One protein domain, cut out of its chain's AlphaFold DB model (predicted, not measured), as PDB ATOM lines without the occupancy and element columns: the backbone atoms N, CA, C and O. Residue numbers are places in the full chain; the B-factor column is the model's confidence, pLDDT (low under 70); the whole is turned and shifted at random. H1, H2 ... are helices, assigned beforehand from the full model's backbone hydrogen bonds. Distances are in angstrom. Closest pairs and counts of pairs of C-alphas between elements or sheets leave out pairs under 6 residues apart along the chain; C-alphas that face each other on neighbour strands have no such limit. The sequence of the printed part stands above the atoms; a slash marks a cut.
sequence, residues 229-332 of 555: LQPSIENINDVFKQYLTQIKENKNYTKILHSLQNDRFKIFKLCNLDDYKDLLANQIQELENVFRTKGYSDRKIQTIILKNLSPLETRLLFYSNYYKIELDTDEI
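What this domain is: This is residues 229 to 332 of the 555 residues of an uncharacterized protein of viral metagenome (UniProt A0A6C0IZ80). What would a structural biologist see first? Three long helices, H1, H2 and H3, lie side by side with their centres in a triangle, H2 running against the other two, and the short helices H4 and H5 make a second tier along H3 on its side away from H1. After H5 the chain goes round in a long loop, residues 317 to 328, to the small last helix H6, near H5. What is it made of, and how large is it? The printed part has 104 residues with six named helices, H1 to H6 in order along the chain, and no named strand, and its class is all helix. It is compact, with a radius of gyration of the C-alphas of 13.4 A, and spans 35 by 33 by 21 A.

How they stand to each other: What surrounds the longest helix? H3, residues 273 to 293, is the hub and touches H1, residues 233 to 249, H4, residues 298 to 306, and H5, residues 311 to 316. With residues 283 to 290 alone it touches H1, the same way at a shallow tilt of 18 degrees, the C-alphas of Lys 248 and Val 290 being the closest at 6.4 A. With residues 284 to 292 alone it touches H4 in a helical hairpin, opposite ways at a steep tilt of 40 degrees, closest at the C-alphas of Glu 288 and Ile 301, 6.3 A apart. How do H5 and the second helix stand to it? H3 and H5 only just touch, with 3 pairs of C-alphas within 8 A, through residues 277 to 280 of H3 alone; they are about perpendicular at 75 degrees, and the closest C-alphas, of Lys 277 and Leu 316, are 6.3 A apart. H2, residues 254 to 268, is close to H3 but not clearly touching, with the C-alphas of Phe 268 and Tyr 276 closest at 6.4 A. H1 and H2 form a helical hairpin and touch, opposite ways at a shallow tilt of 10 degrees, with the C-alphas of Tyr 243 and Ile 256 closest at 6.6 A. Where is the last helix, and what stays apart? H6, residues 329 to 332, touches no helix but is close to H5, the C-alphas of Leu 312 and Glu 331 being closest at 6.7 A. Among the pairs that are apart are H1 and H4, H2 and H5, and H3 and H6. What do the backbones show? In H1, H2, H3, H4 and H5 every O i to N i+4 pair is within hydrogen-bond range, while H6 is too short for such a pair.

Where its parts are: Where does the longest helix run? H3 goes from C-alpha 273 at (28.344, 45.752, 14.521) to C-alpha 293 at (55.541, 48.085, 1.310), 30.3 A. How long are the others? H1 begins at C-alpha 233, (38.366, 51.418, 22.124), and measures 24.8 A, and H2 measures 21.2 A. H4 is 11.9 A long, H5 8.9 A and H6 5.1 A, with C-alpha 332 at (26.758, 33.413, 15.662).

The domain as a whole: How far does it reach? The two C-alphas farthest apart, of Leu 229 and Ser 297, are 38.5 A from each other. Is there a cut, and which link is long? The printed part has no cut; the links from H1 through to H5 are tight, with 4 residues in each, and the link from H5 to H6 is long, with 12. Where is the model less sure? Residues 229 to 234, of which 233 to 234 belong to H1, are under 70, while the mean pLDDT of the printed part is 91.8.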
ATOM      1  N   LEU A 229      35.974  42.753  31.978       62.09
ATOM      2  CA  LEU A 229      37.010  42.474  30.983       62.09
ATOM      3  C   LEU A 229      37.253  43.623  29.994       62.09
ATOM      4  O   LEU A 229      38.004  43.403  29.056       62.09
ATOM      5  N   GLN A 230      36.645  44.808  30.150       61.22
ATOM      6  CA  GLN A 230      36.634  45.841  29.100       61.22
ATOM      7  C   GLN A 230      37.978  46.586  28.921       61.22
ATOM      8  O   GLN A 230      38.306  47.447  29.742       61.22
ATOM      9  N   PRO A 231      38.741  46.363  27.829       62.84
ATOM     10  CA  PRO A 231      39.642  47.386  27.305       62.84
ATOM     11  C   PRO A 231      38.829  48.522  26.656       62.84
ATOM     12  O   PRO A 231      37.774  48.275  26.076       62.84
ATOM     13  N   SER A 232      39.321  49.765  26.713       67.31
ATOM     14  CA  SER A 232      38.733  50.877  25.950       67.31
ATOM     15  C   SER A 232      39.016  50.738  24.445       67.31
ATOM     16  O   SER A 232      40.032  50.160  24.057       67.31
ATOM     17  N   ILE A 233      38.155  51.312  23.590       66.75
ATOM     18  CA  ILE A 233      38.366  51.418  22.124       66.75
ATOM     19  C   ILE A 233      39.706  52.094  21.793       66.75
ATOM     20  O   ILE A 233      40.399  51.705  20.854       66.75
ATOM     21  N   GLU A 234      40.124  53.063  22.599       69.00
ATOM     22  CA  GLU A 234      41.416  53.739  22.445       69.00
ATOM     23  C   GLU A 234      42.592  52.782  22.675       69.00
ATOM     24  O   GLU A 234      43.502  52.720  21.845       69.00
ATOM     25  N   ASN A 235      42.514  51.930  23.708       78.19
ATOM     26  CA  ASN A 235      43.535  50.912  23.971       78.19
ATOM     27  C   ASN A 235      43.710  49.959  22.779       78.19
ATOM     28  O   ASN A 235      44.790  49.422  22.559       78.19
ATOM     29  N   ILE A 236      42.657  49.745  21.995       77.44
ATOM     30  CA  ILE A 236      42.643  48.787  20.887       77.44
ATOM     31  C   ILE A 236      43.406  49.318  19.688       77.44
ATOM     32  O   ILE A 236      44.178  48.577  19.083       77.44
ATOM     33  N   ASN A 237      43.210  50.589  19.345       85.00
ATOM     34  CA  ASN A 237      43.958  51.204  18.255       85.00
ATOM     35  C   ASN A 237      45.453  51.242  18.573       85.00
ATOM     36  O   ASN A 237      46.280  51.025  17.687       85.00
ATOM     37  N   ASP A 238      45.813  51.436  19.841       87.69
ATOM     38  CA  ASP A 238      47.207  51.389  20.272       87.69
ATOM     39  C   ASP A 238      47.776  49.966  20.243       87.69
ATOM     40  O   ASP A 238      48.871  49.755  19.715       87.69
ATOM     41  N   VAL A 239      47.015  48.968  20.703       88.31
ATOM     42  CA  VAL A 239      47.369  47.545  20.561       88.31
ATOM     43  C   VAL A 239      47.538  47.169  19.082       88.31
ATOM     44  O   VAL A 239      48.517  46.523  18.705       88.31
ATOM     45  N   PHE A 240      46.645  47.630  18.209       92.50
ATOM     46  CA  PHE A 240      46.737  47.404  16.771       92.50
ATOM     47  C   PHE A 240      47.988  48.052  16.159       92.50
ATOM     48  O   PHE A 240      48.721  47.388  15.425       92.50
ATOM     49  N   LYS A 241      48.311  49.301  16.511       94.38
ATOM     50  CA  LYS A 241      49.549  49.975  16.073       94.38
ATOM     51  C   LYS A 241      50.809  49.229  16.521       94.38
ATOM     52  O   LYS A 241      51.783  49.153  15.762       94.38
ATOM     53  N   GLN A 242      50.798  48.643  17.721       94.81
ATOM     54  CA  GLN A 242      51.889  47.787  18.194       94.81
ATOM     55  C   GLN A 242      52.017  46.536  17.321       94.81
ATOM     56  O   GLN A 242      53.117  46.228  16.857       94.81
ATOM     57  N   TYR A 243      50.905  45.857  17.024       96.00
ATOM     58  CA  TYR A 243      50.907  44.721  16.105       96.00
ATOM     59  C   TYR A 243      51.407  45.107  14.712       96.00
ATOM     60  O   TYR A 243      52.252  44.404  14.162       96.00
ATOM     61  N   LEU A 244      50.976  46.242  14.159       96.12
ATOM     62  CA  LEU A 244      51.461  46.729  12.866       96.12
ATOM     63  C   LEU A 244      52.965  46.980  12.859       96.12
ATOM     64  O   LEU A 244      53.638  46.612  11.897       96.12
ATOM     65  N   THR A 245      53.501  47.582  13.919       96.69
ATOM     66  CA  THR A 245      54.945  47.814  14.062       96.69
ATOM     67  C   THR A 245      55.701  46.489  14.060       96.69
ATOM     68  O   THR A 245      56.604  46.287  13.248       96.69
ATOM     69  N   GLN A 246      55.244  45.518  14.855       96.69
ATOM     70  CA  GLN A 246      55.850  44.191  14.880       96.69
ATOM     71  C   GLN A 246      55.717  43.465  13.532       96.69
ATOM     72  O   GLN A 246      56.652  42.790  13.102       96.69
ATOM     73  N   ILE A 247      54.584  43.597  12.833       96.88
ATOM     74  CA  ILE A 247      54.388  43.007  11.503       96.88
ATOM     75  C   ILE A 247      55.331  43.656  10.497       96.88
ATOM     76  O   ILE A 247      55.872  42.927   9.671       96.88
ATOM     77  N   LYS A 248      55.565  44.975  10.553       95.81
ATOM     78  CA  LYS A 248      56.524  45.690   9.691       95.81
ATOM     79  C   LYS A 248      57.944  45.158   9.888       95.81
ATOM     80  O   LYS A 248      58.596  44.799   8.907       95.81
ATOM     81  N   GLU A 249      58.381  45.010  11.130       95.69
ATOM     82  CA  GLU A 249      59.755  44.621  11.474       95.69
ATOM     83  C   GLU A 249      60.037  43.126  11.255       95.69
ATOM     84  O   GLU A 249      61.111  42.745  10.786       95.69
ATOM     85  N   ASN A 250      59.063  42.254  11.526       94.69
ATOM     86  CA  ASN A 250      59.285  40.810  11.508       94.69
ATOM     87  C   ASN A 250      59.059  40.178  10.128       94.69
ATOM     88  O   ASN A 250      58.080  40.446   9.426       94.69
ATOM     89  N   LYS A 251      59.945  39.247   9.745       91.88
ATOM     90  CA  LYS A 251      59.743  38.388   8.560       91.88
ATOM     91  C   LYS A 251      58.683  37.308   8.799       91.88
ATOM     92  O   LYS A 251      57.978  36.946   7.862       91.88
ATOM     93  N   ASN A 252      58.571  36.808  10.032       93.44
ATOM     94  CA  ASN A 252      57.572  35.820  10.442       93.44
ATOM     95  C   ASN A 252      56.494  36.494  11.302       93.44
ATOM     96  O   ASN A 252      56.738  36.810  12.463       93.44
ATOM     97  N   TYR A 253      55.318  36.718  10.720       95.31
ATOM     98  CA  TYR A 253      54.216  37.467  11.331       95.31
ATOM     99  C   TYR A 253      52.973  36.613  11.616       95.31
ATOM    100  O   TYR A 253      51.996  37.132  12.143       95.31
ATOM    101  N   THR A 254      52.986  35.308  11.325       95.06
ATOM    102  CA  THR A 254      51.796  34.444  11.462       95.06
ATOM    103  C   THR A 254      51.251  34.419  12.891       95.06
ATOM    104  O   THR A 254      50.049  34.548  13.094       95.06
ATOM    105  N   LYS A 255      52.132  34.310  13.897       95.38
ATOM    106  CA  LYS A 255      51.726  34.350  15.313       95.38
ATOM    107  C   LYS A 255      51.185  35.722  15.720       95.38
ATOM    108  O   LYS A 255      50.244  35.788  16.495       95.38
ATOM    109  N   ILE A 256      51.768  36.793  15.179       95.75
ATOM    110  CA  ILE A 256      51.383  38.179  15.472       95.75
ATOM    111  C   ILE A 256      49.976  38.448  14.935       95.75
ATOM    112  O   ILE A 256      49.125  38.955  15.655       95.75
ATOM    113  N   LEU A 257      49.714  38.024  13.696       94.88
ATOM    114  CA  LEU A 257      48.393  38.078  13.081       94.88
ATOM    115  C   LEU A 257      47.362  37.296  13.909       94.88
ATOM    116  O   LEU A 257      46.314  37.838  14.242       94.88
ATOM    117  N   HIS A 258      47.665  36.061  14.308       94.00
ATOM    118  CA  HIS A 258      46.749  35.270  15.136       94.00
ATOM    119  C   HIS A 258      46.441  35.943  16.488       94.00
ATOM    120  O   HIS A 258      45.294  35.958  16.927       94.00
ATOM    121  N   SER A 259      47.440  36.542  17.144       93.31
ATOM    122  CA  SER A 259      47.210  37.320  18.368       93.31
ATOM    123  C   SER A 259      46.321  38.539  18.119       93.31
ATOM    124  O   SER A 259      45.395  38.773  18.889       93.31
ATOM    125  N   LEU A 260      46.546  39.259  17.015       93.31
ATOM    126  CA  LEU A 260      45.698  40.377  16.614       93.31
ATOM    127  C   LEU A 260      44.241  39.935  16.405       93.31
ATOM    128  O   LEU A 260      43.342  40.580  16.928       93.31
ATOM    129  N   GLN A 261      44.002  38.835  15.689       92.62
ATOM    130  CA  GLN A 261      42.653  38.299  15.470       92.62
ATOM    131  C   GLN A 261      41.949  37.990  16.798       92.62
ATOM    132  O   GLN A 261      40.815  38.411  17.013       92.62
ATOM    133  N   ASN A 262      42.646  37.326  17.725       89.31
ATOM    134  CA  ASN A 262      42.111  37.037  19.055       89.31
ATOM    135  C   ASN A 262      41.768  38.309  19.837       89.31
ATOM    136  O   ASN A 262      40.761  38.342  20.542       89.31
ATOM    137  N   ASP A 263      42.597  39.349  19.736       88.00
ATOM    138  CA  ASP A 263      42.323  40.618  20.402       88.00
ATOM    139  C   ASP A 263      41.138  41.342  19.759       88.00
ATOM    140  O   ASP A 263      40.254  41.767  20.496       88.00
ATOM    141  N   ARG A 264      41.020  41.375  18.422       89.69
ATOM    142  CA  ARG A 264      39.822  41.894  17.729       89.69
ATOM    143  C   ARG A 264      38.547  41.206  18.198       89.69
ATOM    144  O   ARG A 264      37.544  41.868  18.448       89.69
ATOM    145  N   PHE A 265      38.595  39.894  18.389       86.38
ATOM    146  CA  PHE A 265      37.433  39.126  18.814       86.38
ATOM    147  C   PHE A 265      36.987  39.419  20.257       86.38
ATOM    148  O   PHE A 265      35.796  39.392  20.562       86.38
ATOM    149  N   LYS A 266      37.914  39.769  21.161       83.56
ATOM    150  CA  LYS A 266      37.560  40.212  22.529       83.56
ATOM    151  C   LYS A 266      36.744  41.505  22.523       83.56
ATOM    152  O   LYS A 266      35.928  41.731  23.410       83.56
ATOM    153  N   ILE A 267      36.990  42.342  21.526       82.81
ATOM    154  CA  ILE A 267      36.457  43.698  21.397       82.81
ATOM    155  C   ILE A 267      35.125  43.683  20.677       82.81
ATOM    156  O   ILE A 267      34.265  44.504  20.974       82.81
ATOM    157  N   PHE A 268      34.952  42.730  19.763       87.94
ATOM    158  CA  PHE A 268      33.718  42.525  19.026       87.94
ATOM    159  C   PHE A 268      32.479  42.593  19.929       87.94
ATOM    160  O   PHE A 268      31.511  43.271  19.621       87.94
ATOM    161  N   LYS A 269      32.553  41.982  21.117       82.69
ATOM    162  CA  LYS A 269      31.454  41.955  22.096       82.69
ATOM    163  C   LYS A 269      31.110  43.313  22.720       82.69
ATOM    164  O   LYS A 269      30.085  43.428  23.385       82.69
ATOM    165  N   LEU A 270      31.973  44.311  22.556       79.00
ATOM    166  CA  LEU A 270      31.931  45.605  23.241       79.00
ATOM    167  C   LEU A 270      31.577  46.776  22.319       79.00
ATOM    168  O   LEU A 270      31.385  47.884  22.805       79.00
ATOM    169  N   CYS A 271      31.504  46.561  21.006       84.75
ATOM    170  CA  CYS A 271      31.225  47.606  20.023       84.75
ATOM    171  C   CYS A 271      30.096  47.164  19.099       84.75
ATOM    172  O   CYS A 271      29.949  45.972  18.828       84.75
ATOM    173  N   ASN A 272      29.261  48.109  18.658       87.50
ATOM    174  CA  ASN A 272      28.179  47.771  17.738       87.50
ATOM    175  C   ASN A 272      28.737  47.252  16.410       87.50
ATOM    176  O   ASN A 272      29.903  47.465  16.072       87.50
ATOM    177  N   LEU A 273      27.903  46.504  15.689       90.88
ATOM    178  CA  LEU A 273      28.344  45.752  14.521       90.88
ATOM    179  C   LEU A 273      28.927  46.657  13.424       90.88
ATOM    180  O   LEU A 273      29.868  46.257  12.739       90.88
ATOM    181  N   ASP A 274      28.382  47.865  13.279       90.31
ATOM    182  CA  ASP A 274      28.813  48.835  12.275       90.31
ATOM    183  C   ASP A 274      30.128  49.513  12.685       90.31
ATOM    184  O   ASP A 274      31.070  49.525  11.896       90.31
ATOM    185  N   ASP A 275      30.260  49.942  13.945       89.69
ATOM    186  CA  ASP A 275      31.513  50.483  14.493       89.69
ATOM    187  C   ASP A 275      32.651  49.458  14.389       89.69
ATOM    188  O   ASP A 275      33.786  49.790  14.037       89.69
ATOM    189  N   TYR A 276      32.355  48.186  14.673       92.44
ATOM    190  CA  TYR A 276      33.327  47.107  14.539       92.44
ATOM    191  C   TYR A 276      33.740  46.884  13.085       92.44
ATOM    192  O   TYR A 276      34.922  46.703  12.790       92.44
ATOM    193  N   LYS A 277      32.775  46.903  12.163       94.38
ATOM    194  CA  LYS A 277      33.033  46.773  10.730       94.38
ATOM    195  C   LYS A 277      33.910  47.919  10.219       94.38
ATOM    196  O   LYS A 277      34.842  47.658   9.458       94.38
ATOM    197  N   ASP A 278      33.662  49.148  10.660       93.50
ATOM    198  CA  ASP A 278      34.464  50.316  10.287       93.50
ATOM    199  C   ASP A 278      35.883  50.232  10.867       93.50
ATOM    200  O   ASP A 278      36.868  50.454  10.154       93.50
ATOM    201  N   LEU A 279      36.011  49.822  12.134       92.69
ATOM    202  CA  LEU A 279      37.303  49.530  12.760       92.69
ATOM    203  C   LEU A 279      38.078  48.484  11.948       92.69
ATOM    204  O   LEU A 279      39.243  48.700  11.611       92.69
ATOM    205  N   LEU A 280      37.433  47.370  11.599       94.62
ATOM    206  CA  LEU A 280      38.036  46.308  10.803       94.62
ATOM    207  C   LEU A 280      38.480  46.795   9.426       94.62
ATOM    208  O   LEU A 280      39.602  46.498   9.017       94.62
ATOM    209  N   ALA A 281      37.639  47.545   8.715       95.88
ATOM    210  CA  ALA A 281      37.956  48.050   7.383       95.88
ATOM    211  C   ALA A 281      39.232  48.908   7.400       95.88
ATOM    212  O   ALA A 281      40.139  48.688   6.590       95.88
ATOM    213  N   ASN A 282      39.344  49.806   8.383       95.06
ATOM    214  CA  ASN A 282      40.530  50.640   8.582       95.06
ATOM    215  C   ASN A 282      41.775  49.793   8.891       95.06
ATOM    216  O   ASN A 282      42.824  49.956   8.264       95.06
ATOM    217  N   GLN A 283      41.656  48.831   9.810       94.31
ATOM    218  CA  GLN A 283      42.768  47.954  10.183       94.31
ATOM    219  C   GLN A 283      43.246  47.082   9.014       94.31
ATOM    220  O   GLN A 283      44.452  46.912   8.808       94.31
ATOM    221  N   ILE A 284      42.322  46.546   8.213       96.44
ATOM    222  CA  ILE A 284      42.667  45.774   7.020       96.44
ATOM    223  C   ILE A 284      43.382  46.653   5.995       96.44
ATOM    224  O   ILE A 284      44.425  46.241   5.488       96.44
ATOM    225  N   GLN A 285      42.909  47.875   5.747       97.06
ATOM    226  CA  GLN A 285      43.577  48.804   4.835       97.06
ATOM    227  C   GLN A 285      45.023  49.100   5.268       97.06
ATOM    228  O   GLN A 285      45.941  49.100   4.440       97.06
ATOM    229  N   GLU A 286      45.264  49.309   6.564       97.38
ATOM    230  CA  GLU A 286      46.617  49.517   7.086       97.38
ATOM    231  C   GLU A 286      47.504  48.271   6.941       97.38
ATOM    232  O   GLU A 286      48.665  48.385   6.532       97.38
ATOM    233  N   LEU A 287      46.968  47.073   7.200       97.06
ATOM    234  CA  LEU A 287      47.683  45.811   6.983       97.06
ATOM    235  C   LEU A 287      48.043  45.601   5.508       97.06
ATOM    236  O   LEU A 287      49.179  45.229   5.201       97.06
ATOM    237  N   GLU A 288      47.114  45.867   4.588       97.50
ATOM    238  CA  GLU A 288      47.374  45.791   3.149       97.50
ATOM    239  C   GLU A 288      48.520  46.720   2.748       97.50
ATOM    240  O   GLU A 288      49.444  46.293   2.053       97.50
ATOM    241  N   ASN A 289      48.522  47.959   3.244       98.06
ATOM    242  CA  ASN A 289      49.599  48.913   2.986       98.06
ATOM    243  C   ASN A 289      50.949  48.408   3.513       98.06
ATOM    244  O   ASN A 289      51.957  48.474   2.804       98.06
ATOM    245  N   VAL A 290      50.985  47.825   4.717       97.75
ATOM    246  CA  VAL A 290      52.204  47.197   5.249       97.75
ATOM    247  C   VAL A 290      52.703  46.084   4.330       97.75
ATOM    248  O   VAL A 290      53.884  46.051   3.987       97.75
ATOM    249  N   PHE A 291      51.837  45.188   3.871       97.88
ATOM    250  CA  PHE A 291      52.283  44.103   2.999       97.88
ATOM    251  C   PHE A 291      52.660  44.567   1.584       97.88
ATOM    252  O   PHE A 291      53.601  44.011   1.010       97.88
ATOM    253  N   ARG A 292      52.029  45.626   1.057       98.12
ATOM    254  CA  ARG A 292      52.465  46.287  -0.187       98.12
ATOM    255  C   ARG A 292      53.873  46.862  -0.043       98.12
ATOM    256  O   ARG A 292      54.720  46.592  -0.890       98.12
ATOM    257  N   THR A 293      54.177  47.562   1.058       97.19
ATOM    258  CA  THR A 293      55.541  48.085   1.310       97.19
ATOM    259  C   THR A 293      56.591  46.977   1.460       97.19
ATOM    260  O   THR A 293      57.759  47.188   1.145       97.19
ATOM    261  N   LYS A 294      56.183  45.764   1.854       96.44
ATOM    262  CA  LYS A 294      57.035  44.561   1.864       96.44
ATOM    263  C   LYS A 294      57.201  43.887   0.495       96.44
ATOM    264  O   LYS A 294      57.843  42.838   0.418       96.44
ATOM    265  N   GLY A 295      56.621  44.445  -0.567       97.38
ATOM    266  CA  GLY A 295      56.706  43.916  -1.927       97.38
ATOM    267  C   GLY A 295      55.864  42.659  -2.162       97.38
ATOM    268  O   GLY A 295      56.213  41.836  -3.007       97.38
ATOM    269  N   TYR A 296      54.790  42.445  -1.395       97.94
ATOM    270  CA  TYR A 296      53.879  41.326  -1.648       97.94
ATOM    271  C   TYR A 296      52.894  41.659  -2.768       97.94
ATOM    272  O   TYR A 296      52.423  42.786  -2.875       97.94
ATOM    273  N   SER A 297      52.565  40.660  -3.590       98.06
ATOM    274  CA  SER A 297      51.532  40.788  -4.622       98.06
ATOM    275  C   SER A 297      50.134  40.824  -4.011       98.06
ATOM    276  O   SER A 297      49.899  40.187  -2.982       98.06
ATOM    277  N   ASP A 298      49.175  41.469  -4.679       96.88
ATOM    278  CA  ASP A 298      47.797  41.599  -4.179       96.88
ATOM    279  C   ASP A 298      47.158  40.246  -3.844       96.88
ATOM    280  O   ASP A 298      46.560  40.083  -2.785       96.88
ATOM    281  N   ARG A 299      47.381  39.218  -4.673       96.88
ATOM    282  CA  ARG A 299      46.898  37.853  -4.400       96.88
ATOM    283  C   ARG A 299      47.459  37.285  -3.091       96.88
ATOM    284  O   ARG A 299      46.753  36.595  -2.352       96.88
ATOM    285  N   LYS A 300      48.739  37.544  -2.804       97.00
ATOM    286  CA  LYS A 300      49.378  37.113  -1.556       97.00
ATOM    287  C   LYS A 300      48.835  37.907  -0.373       97.00
ATOM    288  O   LYS A 300      48.565  37.300   0.657       97.00
ATOM    289  N   ILE A 301      48.643  39.217  -0.531       97.19
ATOM    290  CA  ILE A 301      48.051  40.088   0.490       97.19
ATOM    291  C   ILE A 301      46.649  39.596   0.843       97.19
ATOM    292  O   ILE A 301      46.418  39.250   1.995       97.19
ATOM    293  N   GLN A 302      45.770  39.426  -0.147       95.94
ATOM    294  CA  GLN A 302      44.417  38.893   0.048       95.94
ATOM    295  C   GLN A 302      44.426  37.552   0.786       95.94
ATOM    296  O   GLN A 302      43.639  37.344   1.701       95.94
ATOM    297  N   THR A 303      45.351  36.651   0.439       95.88
ATOM    298  CA  THR A 303      45.484  35.354   1.122       95.88
ATOM    299  C   THR A 303      45.916  35.509   2.583       95.88
ATOM    300  O   THR A 303      45.464  34.750   3.436       95.88
ATOM    301  N   ILE A 304      46.811  36.455   2.882       96.12
ATOM    302  CA  ILE A 304      47.268  36.732   4.250       96.12
ATOM    303  C   ILE A 304      46.133  37.344   5.073       96.12
ATOM    304  O   ILE A 304      45.889  36.874   6.181       96.12
ATOM    305  N   ILE A 305      45.436  38.343   4.524       96.56
ATOM    306  CA  ILE A 305      44.302  39.000   5.179       96.56
ATOM    307  C   ILE A 305      43.187  37.991   5.447       96.56
ATOM    308  O   ILE A 305      42.773  37.845   6.588       96.56
ATOM    309  N   LEU A 306      42.773  37.222   4.436       95.06
ATOM    310  CA  LEU A 306      41.694  36.243   4.573       95.06
ATOM    311  C   LEU A 306      41.988  35.193   5.655       95.06
ATOM    312  O   LEU A 306      41.098  34.812   6.396       95.06
ATOM    313  N   LYS A 307      43.246  34.753   5.786       93.50
ATOM    314  CA  LYS A 307      43.666  33.820   6.850       93.50
ATOM    315  C   LYS A 307      43.713  34.447   8.241       93.50
ATOM    316  O   LYS A 307      43.860  33.718   9.217       93.50
ATOM    317  N   ASN A 308      43.695  35.773   8.324       94.69
ATOM    318  CA  ASN A 308      43.679  36.505   9.579       94.69
ATOM    319  C   ASN A 308      42.283  36.988   9.970       94.69
ATOM    320  O   ASN A 308      42.119  37.444  11.097       94.69
ATOM    321  N   LEU A 309      41.315  36.924   9.062       95.31
ATOM    322  CA  LEU A 309      39.931  37.239   9.355       95.31
ATOM    323  C   LEU A 309      39.215  35.994   9.868       95.31
ATOM    324  O   LEU A 309      39.454  34.879   9.401       95.31
ATOM    325  N   SER A 310      38.334  36.189  10.838       94.56
ATOM    326  CA  SER A 310      37.363  35.171  11.211       94.56
ATOM    327  C   SER A 310      36.302  35.015  10.103       94.56
ATOM    328  O   SER A 310      36.156  35.923   9.267       94.56
ATOM    329  N   PRO A 311      35.567  33.890  10.035       94.88
ATOM    330  CA  PRO A 311      34.451  33.748   9.105       94.88
ATOM    331  C   PRO A 311      33.470  34.923   9.177       94.88
ATOM    332  O   PRO A 311      33.164  35.530   8.148       94.88
ATOM    333  N   LEU A 312      33.064  35.314  10.386       95.25
ATOM    334  CA  LEU A 312      32.214  36.476  10.624       95.25
ATOM    335  C   LEU A 312      32.848  37.788  10.152       95.25
ATOM    336  O   LEU A 312      32.201  38.542   9.428       95.25
ATOM    337  N   GLU A 313      34.107  38.069  10.502       95.81
ATOM    338  CA  GLU A 313      34.778  39.300  10.050       95.81
ATOM    339  C   GLU A 313      34.828  39.368   8.509       95.81
ATOM    340  O   GLU A 313      34.600  40.418   7.904       95.81
ATOM    341  N   THR A 314      35.058  38.223   7.859       95.81
ATOM    342  CA  THR A 314      35.084  38.117   6.394       95.81
ATOM    343  C   THR A 314      33.718  38.435   5.779       95.81
ATOM    344  O   THR A 314      33.646  39.109   4.746       95.81
ATOM    345  N   ARG A 315      32.632  37.990   6.428       95.00
ATOM    346  CA  ARG A 315      31.239  38.260   6.037       95.00
ATOM    347  C   ARG A 315      30.886  39.737   6.179       95.00
ATOM    348  O   ARG A 315      30.402  40.333   5.221       95.00
ATOM    349  N   LEU A 316      31.196  40.339   7.329       95.00
ATOM    350  CA  LEU A 316      30.903  41.749   7.618       95.00
ATOM    351  C   LEU A 316      31.567  42.707   6.620       95.00
ATOM    352  O   LEU A 316      30.974  43.717   6.226       95.00
ATOM    353  N   LEU A 317      32.787  42.377   6.193       95.94
ATOM    354  CA  LEU A 317      33.556  43.171   5.236       95.94
ATOM    355  C   LEU A 317      33.247  42.849   3.769       95.94
ATOM    356  O   LEU A 317      33.733  43.564   2.894       95.94
ATOM    357  N   PHE A 318      32.477  41.794   3.477       95.75
ATOM    358  CA  PHE A 318      32.333  41.243   2.122       95.75
ATOM    359  C   PHE A 318      33.704  40.971   1.462       95.75
ATOM    360  O   PHE A 318      33.911  41.235   0.276       95.75
ATOM    361  N   TYR A 319      34.687  40.497   2.239       95.69
ATOM    362  CA  TYR A 319      36.081  40.450   1.790       95.69
ATOM    363  C   TYR A 319      36.361  39.224   0.910       95.69
ATOM    364  O   TYR A 319      36.248  38.079   1.347       95.69
ATOM    365  N   SER A 320      36.824  39.455  -0.324       93.31
ATOM    366  CA  SER A 320      37.198  38.394  -1.274       93.31
ATOM    367  C   SER A 320      36.054  37.384  -1.504       93.31
ATOM    368  O   SER A 320      34.911  37.769  -1.716       93.31
ATOM    369  N   ASN A 321      36.339  36.080  -1.484       93.25
ATOM    370  CA  ASN A 321      35.357  35.009  -1.667       93.25
ATOM    371  C   ASN A 321      34.621  34.660  -0.363       93.25
ATOM    372  O   ASN A 321      34.474  33.479  -0.039       93.25
ATOM    373  N   TYR A 322      34.185  35.674   0.389       96.00
ATOM    374  CA  TYR A 322      33.519  35.524   1.687       96.00
ATOM    375  C   TYR A 322      32.353  34.524   1.632       96.00
ATOM    376  O   TYR A 322      32.149  33.743   2.556       96.00
ATOM    377  N   TYR A 323      31.651  34.473   0.497       95.88
ATOM    378  CA  TYR A 323      30.516  33.592   0.251       95.88
ATOM    379  C   TYR A 323      30.825  32.088   0.313       95.88
ATOM    380  O   TYR A 323      29.893  31.295   0.464       95.88
ATOM    381  N   LYS A 324      32.101  31.689   0.227       95.31
ATOM    382  CA  LYS A 324      32.551  30.287   0.305       95.31
ATOM    383  C   LYS A 324      32.883  29.825   1.723       95.31
ATOM    384  O   LYS A 324      33.105  28.634   1.914       95.31
ATOM    385  N   ILE A 325      32.980  30.746   2.677       94.94
ATOM    386  CA  ILE A 325      33.399  30.446   4.047       94.94
ATOM    387  C   ILE A 325      32.151  30.199   4.891       94.94
ATOM    388  O   ILE A 325      31.222  31.007   4.888       94.94
ATOM    389  N   GLU A 326      32.116  29.063   5.575       94.94
ATOM    390  CA  GLU A 326      31.044  28.716   6.505       94.94
ATOM    391  C   GLU A 326      31.211  29.489   7.818       94.94
ATOM    392  O   GLU A 326      32.335  29.686   8.278       94.94
ATOM    393  N   LEU A 327      30.101  29.976   8.372       94.31
ATOM    394  CA  LEU A 327      30.083  30.652   9.664       94.31
ATOM    395  C   LEU A 327      30.071  29.622  10.790       94.31
ATOM    396  O   LEU A 327      29.235  28.719  10.795       94.31
ATOM    397  N   ASP A 328      30.945  29.807  11.775       91.81
ATOM    398  CA  ASP A 328      30.970  28.956  12.959       91.81
ATOM    399  C   ASP A 328      29.793  29.296  13.888       91.81
ATOM    400  O   ASP A 328      29.487  30.464  14.147       91.81
ATOM    401  N   THR A 329      29.140  28.274  14.450       93.06
ATOM    402  CA  THR A 329      28.001  28.463  15.370       93.06
ATOM    403  C   THR A 329      28.380  29.291  16.600       93.06
ATOM    404  O   THR A 329      27.586  30.115  17.057       93.06
ATOM    405  N   ASP A 330      29.609  29.131  17.097       93.06
ATOM    406  CA  ASP A 330      30.130  29.906  18.225       93.06
ATOM    407  C   ASP A 330      30.211  31.406  17.899       93.06
ATOM    408  O   ASP A 330      29.938  32.241  18.760       93.06
ATOM    409  N   GLU A 331      30.533  31.775  16.653       92.50
ATOM    410  CA  GLU A 331      30.556  33.178  16.228       92.50
ATOM    411  C   GLU A 331      29.148  33.770  16.163       92.50
ATOM    412  O   GLU A 331      28.941  34.905  16.591       92.50
ATOM    413  N   ILE A 332      28.166  32.995  15.693       94.50
ATOM    414  CA  ILE A 332      26.758  33.413  15.662       94.50
ATOM    415  C   ILE A 332      26.249  33.665  17.087       94.50
ATOM    416  O   ILE A 332      25.672  34.719  17.358       94.50
TER     417      ILE A 332